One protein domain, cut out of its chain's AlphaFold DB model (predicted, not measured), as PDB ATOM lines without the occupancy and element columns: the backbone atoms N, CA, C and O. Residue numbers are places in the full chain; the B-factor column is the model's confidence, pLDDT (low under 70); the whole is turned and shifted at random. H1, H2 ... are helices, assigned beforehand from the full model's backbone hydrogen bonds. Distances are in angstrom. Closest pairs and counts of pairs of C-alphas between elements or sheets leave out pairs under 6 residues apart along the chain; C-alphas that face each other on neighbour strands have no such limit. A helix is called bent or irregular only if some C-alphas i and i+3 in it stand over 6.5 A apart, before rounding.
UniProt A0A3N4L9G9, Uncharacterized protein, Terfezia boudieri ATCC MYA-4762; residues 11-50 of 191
ATOM      1  N   ASN A  11     -32.115  14.680 -46.927       81.44
ATOM      2  CA  ASN A  11     -30.813  15.322 -46.731       81.44
ATOM      3  C   ASN A  11     -29.675  14.621 -47.493       81.44
ATOM      4  O   ASN A  11     -28.775  15.288 -47.985       81.44
ATOM      5  N   LEU A  12     -29.707  13.286 -47.608       82.06
ATOM      6  CA  LEU A  12     -28.695  12.526 -48.352       82.06
ATOM      7  C   LEU A  12     -28.950  12.578 -49.861       82.06
ATOM      8  O   LEU A  12     -28.003  12.619 -50.639       82.06
ATOM      9  N   HIS A  13     -30.218  12.624 -50.276       84.12
ATOM     10  CA  HIS A  13     -30.583  12.818 -51.678       84.12
ATOM     11  C   HIS A  13     -30.162  14.206 -52.190       84.12
ATOM     12  O   HIS A  13     -29.645  14.325 -53.296       84.12
ATOM     13  N   LEU A  14     -30.285  15.240 -51.351       81.94
ATOM     14  CA  LEU A  14     -29.865  16.604 -51.676       81.94
ATOM     15  C   LEU A  14     -28.364  16.709 -52.009       81.94
ATOM     16  O   LEU A  14     -27.982  17.518 -52.852       81.94
ATOM     17  N   LEU A  15     -27.516  15.863 -51.409       82.25
ATOM     18  CA  LEU A  15     -26.074  15.839 -51.689       82.25
ATOM     19  C   LEU A  15     -25.744  15.443 -53.139       82.25
ATOM     20  O   LEU A  15     -24.690  15.817 -53.647       82.25
ATOM     21  N   ILE A  16     -26.637  14.723 -53.825       85.06
ATOM     22  CA  ILE A  16     -26.445  14.336 -55.232       85.06
ATOM     23  C   ILE A  16     -26.508  15.576 -56.134       85.06
ATOM     24  O   ILE A  16     -25.688  15.733 -57.035       85.06
ATOM     25  N   HIS A  17     -27.422  16.501 -55.838       83.94
ATOM     26  CA  HIS A  17     -27.578  17.759 -56.575       83.94
ATOM     27  C   HIS A  17     -26.547  18.826 -56.185       83.94
ATOM     28  O   HIS A  17     -26.450  19.874 -56.823       83.94
ATOM     29  N   TYR A  18     -25.743  18.565 -55.153       83.31
ATOM     30  CA  TYR A  18     -24.775  19.522 -54.623       83.31
ATOM     31  C   TYR A  18     -23.684  19.864 -55.646       83.31
ATOM     32  O   TYR A  18     -23.325  21.026 -55.808       83.31
ATOM     33  N   ALA A  19     -23.195  18.866 -56.391       83.12
ATOM     34  CA  ALA A  19     -22.188  19.072 -57.431       83.12
ATOM     35  C   ALA A  19     -22.722  19.926 -58.597       83.12
ATOM     36  O   ALA A  19     -22.028  20.823 -59.075       83.12
ATOM     37  N   GLU A  20     -23.970  19.689 -59.014       86.25
ATOM     38  CA  GLU A  20     -24.631  20.448 -60.085       86.25
ATOM     39  C   GLU A  20     -24.797  21.923 -59.696       86.25
ATOM     40  O   GLU A  20     -24.517  22.816 -60.498       86.25
ATOM     41  N   GLN A  21     -25.175  22.193 -58.443       85.88
ATOM     42  CA  GLN A  21     -25.328  23.559 -57.944       85.88
ATOM     43  C   GLN A  21     -24.002  24.321 -57.844       85.88
ATOM     44  O   GLN A  21     -23.964  25.506 -58.171       85.88
ATOM     45  N   ILE A  22     -22.903  23.667 -57.446       85.81
ATOM     46  CA  ILE A  22     -21.575  24.308 -57.403       85.81
ATOM     47  C   ILE A  22     -21.159  24.769 -58.800       85.81
ATOM     48  O   ILE A  22     -20.662  25.882 -58.955       85.81
ATOM     49  N   ILE A  23     -21.389  23.936 -59.817       88.19
ATOM     50  CA  ILE A  23     -21.042  24.259 -61.205       88.19
ATOM     51  C   ILE A  23     -21.891  25.427 -61.724       88.19
ATOM     52  O   ILE A  23     -21.371  26.294 -62.422       88.19
ATOM     53  N   GLN A  24     -23.182  25.472 -61.379       87.94
ATOM     54  CA  GLN A  24     -24.095  26.516 -61.855       87.94
ATOM     55  C   GLN A  24     -23.903  27.869 -61.156       87.94
ATOM     56  O   GLN A  24     -23.968  28.905 -61.815       87.94
ATOM     57  N   PHE A  25     -23.685  27.878 -59.838       85.69
ATOM     58  CA  PHE A  25     -23.716  29.103 -59.026       85.69
ATOM     59  C   PHE A  25     -22.350  29.518 -58.465       85.69
ATOM     60  O   PHE A  25     -22.217  30.610 -57.917       85.69
ATOM     61  N   GLY A  26     -21.325  28.668 -58.577       83.50
ATOM     62  CA  GLY A  26     -19.940  28.969 -58.198       83.50
ATOM     63  C   GLY A  26     -19.668  29.072 -56.693       83.50
ATOM     64  O   GLY A  26     -18.514  28.953 -56.284       83.50
ATOM     65  N   THR A  27     -20.687  29.264 -55.845       73.25
ATOM     66  CA  THR A  27     -20.528  29.348 -54.385       73.25
ATOM     67  C   THR A  27     -21.693  28.693 -53.638       73.25
ATOM     68  O   THR A  27     -22.849  28.792 -54.038       73.25
ATOM     69  N   LEU A  28     -21.378  28.018 -52.530       72.62
ATOM     70  CA  LEU A  28     -22.343  27.270 -51.709       72.62
ATOM     71  C   LEU A  28     -22.938  28.103 -50.567       72.62
ATOM     72  O   LEU A  28     -24.086  27.915 -50.175       72.62
ATOM     73  N   LEU A  29     -22.149  29.029 -50.022       73.00
ATOM     74  CA  LEU A  29     -22.499  29.782 -48.814       73.00
ATOM     75  C   LEU A  29     -23.653  30.767 -49.020       73.00
ATOM     76  O   LEU A  29     -24.265  31.195 -48.047       73.00
ATOM     77  N   GLN A  30     -23.977  31.111 -50.265       77.19
ATOM     78  CA  GLN A  30     -25.000  32.108 -50.564       77.19
ATOM     79  C   GLN A  30     -26.425  31.642 -50.223       77.19
ATOM     80  O   GLN A  30     -27.287  32.476 -49.957       77.19
ATOM     81  N   TYR A  31     -26.657  30.326 -50.170       78.06
ATOM     82  CA  TYR A  31     -27.931  29.725 -49.754       78.06
ATOM     83  C   TYR A  31     -27.934  29.265 -48.290       78.06
ATOM     84  O   TYR A  31     -28.921  28.698 -47.823       78.06
ATOM     85  N   SER A  32     -26.837  29.488 -47.558       84.75
ATOM     86  CA  SER A  32     -26.730  29.083 -46.159       84.75
ATOM     87  C   SER A  32     -27.691  29.887 -45.280       84.75
ATOM     88  O   SER A  32     -27.704  31.121 -45.304       84.75
ATOM     89  N   THR A  33     -28.467  29.193 -44.445       88.88
ATOM     90  CA  THR A  33     -29.294  29.821 -43.402       88.88
ATOM     91  C   THR A  33     -28.478  30.209 -42.170       88.88
ATOM     92  O   THR A  33     -29.003  30.851 -41.265       88.88
ATOM     93  N   GLU A  34     -27.181  29.895 -42.124       89.44
ATOM     94  CA  GLU A  34     -26.326  30.176 -40.966       89.44
ATOM     95  C   GLU A  34     -26.316  31.664 -40.598       89.44
ATOM     96  O   GLU A  34     -26.332  32.011 -39.413       89.44
ATOM     97  N   ILE A  35     -26.325  32.554 -41.596       88.06
ATOM     98  CA  ILE A  35     -26.328  34.006 -41.374       88.06
ATOM     99  C   ILE A  35     -27.659  34.440 -40.751       88.06
ATOM    100  O   ILE A  35     -27.667  35.156 -39.746       88.06
ATOM    101  N   THR A  36     -28.788  33.992 -41.304       89.62
ATOM    102  CA  THR A  36     -30.119  34.369 -40.803       89.62
ATOM    103  C   THR A  36     -30.373  33.786 -39.412       89.62
ATOM    104  O   THR A  36     -30.838  34.492 -38.515       89.62
ATOM    105  N   GLU A  37     -29.972  32.538 -39.174       90.81
ATOM    106  CA  GLU A  37     -30.028  31.889 -37.863       90.81
ATOM    107  C   GLU A  37     -29.132  32.578 -36.827       90.81
ATOM    108  O   GLU A  37     -29.523  32.729 -35.665       90.81
ATOM    109  N   SER A  38     -27.949  33.042 -37.235       90.00
ATOM    110  CA  SER A  38     -27.050  33.802 -36.364       90.00
ATOM    111  C   SER A  38     -27.650  35.153 -35.979       90.00
ATOM    112  O   SER A  38     -27.630  35.517 -34.801       90.00
ATOM    113  N   LEU A  39     -28.266  35.863 -36.926       88.12
ATOM    114  CA  LEU A  39     -28.971  37.120 -36.656       88.12
ATOM    115  C   LEU A  39     -30.172  36.918 -35.716       88.12
ATOM    116  O   LEU A  39     -30.410  37.741 -34.828       88.12
ATOM    117  N   HIS A  40     -30.881  35.790 -35.825       90.94
ATOM    118  CA  HIS A  40     -31.973  35.449 -34.908       90.94
ATOM    119  C   HIS A  40     -31.526  35.296 -33.448       90.94
ATOM    120  O   HIS A  40     -32.337  35.536 -32.549       90.94
ATOM    121  N   LYS A  41     -30.270  34.916 -33.169       90.06
ATOM    122  CA  LYS A  41     -29.766  34.836 -31.784       90.06
ATOM    123  C   LYS A  41     -29.771  36.213 -31.126       90.06
ATOM    124  O   LYS A  41     -30.336  36.374 -30.048       90.06
ATOM    125  N   LEU A  42     -29.234  37.211 -31.827       86.56
ATOM    126  CA  LEU A  42     -29.174  38.588 -31.337       86.56
ATOM    127  C   LEU A  42     -30.579  39.158 -31.102       86.56
ATOM    128  O   LEU A  42     -30.835  39.769 -30.065       86.56
ATOM    129  N   LEU A  43     -31.505  38.884 -32.027       90.12
ATOM    130  CA  LEU A  43     -32.905  39.288 -31.904       90.12
ATOM    131  C   LEU A  43     -33.567  38.678 -30.659       90.12
ATOM    132  O   LEU A  43     -34.216  39.381 -29.884       90.12
ATOM    133  N   LYS A  44     -33.386  37.369 -30.445       91.81
ATOM    134  CA  LYS A  44     -33.938  36.654 -29.284       91.81
ATOM    135  C   LYS A  44     -33.381  37.197 -27.973       91.81
ATOM    136  O   LYS A  44     -34.134  37.338 -27.013       91.81
ATOM    137  N   ASP A  45     -32.094  37.513 -27.918       91.56
ATOM    138  CA  ASP A  45     -31.472  38.026 -26.700       91.56
ATOM    139  C   ASP A  45     -31.882  39.474 -26.404       91.56
ATOM    140  O   ASP A  45     -32.156  39.815 -25.252       91.56
ATOM    141  N   ALA A  46     -32.034  40.317 -27.428       90.75
ATOM    142  CA  ALA A  46     -32.628  41.642 -27.275       90.75
ATOM    143  C   ALA A  46     -34.089  41.556 -26.793       90.75
ATOM    144  O   ALA A  46     -34.476  42.270 -25.867       90.75
ATOM    145  N   TYR A  47     -34.878  40.622 -27.334       93.19
ATOM    146  CA  TYR A  47     -36.251  40.383 -26.886       93.19
ATOM    147  C   TYR A  47     -36.313  39.924 -25.422       93.19
ATOM    148  O   TYR A  47     -37.114  40.454 -24.652       93.19
ATOM    149  N   LYS A  48     -35.440  38.997 -24.998       92.75
ATOM    150  CA  LYS A  48     -35.344  38.553 -23.594       92.75
ATOM    151  C   LYS A  48     -35.014  39.697 -22.630       92.75
ATOM    152  O   LYS A  48     -35.491  39.668 -21.500       92.75
ATOM    153  N   ARG A  49     -34.199  40.669 -23.060       90.06
ATOM    154  CA  ARG A  49     -33.832  41.862 -22.271       90.06
ATOM    155  C   ARG A  49     -34.919  42.943 -22.260       90.06
ATOM    156  O   ARG A  49     -34.854  43.841 -21.427       90.06
ATOM    157  N   SER A  50     -35.880  42.885 -23.180       92.44
ATOM    158  CA  SER A  50     -36.971  43.859 -23.269       92.44
ATOM    159  C   SER A  50     -38.016  43.643 -22.171       92.44
ATOM    160  O   SER A  50     -38.205  42.529 -21.680       92.44
TER     161      SER A  50
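What this domain is: This is residues 11 to 50 of the 191 residues of an uncharacterized protein of Terfezia boudieri ATCC MYA-4762 (UniProt A0A3N4L9G9). Two helices are set roughly as an L, H1 making the shorter arm and H2 the longer one, with the stretch of residues 26 to 33 as the corner between them. H2 reaches away from H1, and the two helices are not packed on each other; H2 and the link make most of the length. The printed part has 40 residues with two named helices, H1 then H2, and no named strand; its class is all helix. It is extended, with a radius of gyration of the C-alphas of 15.6 A, and the C-alphas span 45 by 21 by 6 A.

Where its parts are: H1 covers residues 11 to 25, from C-alpha 11 at (-30.813, 15.322, -46.731) to C-alpha 25 at (-23.716, 29.103, -59.026), 19.8 A from first to last C-alpha. H1 is irregular, but only just: C-alphas 16 and 19 are 6.7 A apart. H2 covers residues 34 to 49, 23.3 A from first to last C-alpha, and ends with C-alpha 49 at (-33.832, 41.862, -22.271).

How they stand to each other: H1 and H2 are apart, with no C-alpha of the one within 8 A of the other. The link from H1 to H2, 8 residues, is short. Residues 11 to 17, 20 to 27 and 29 to 50 stand free, with no C-alpha 8 or more places away along the chain within 10 A. Of the O i to N i+4 pairs, 6 of 11 in H1 and 11 of 12 in H2 are within hydrogen-bond range.

The domain as a whole: The two C-alphas farthest apart are those of Ile 23 and Ser 50, at 45.6 A. The printed part has no cut, and it has no long link. The mean pLDDT of the printed part is 85.9, and no printed residue is under 70.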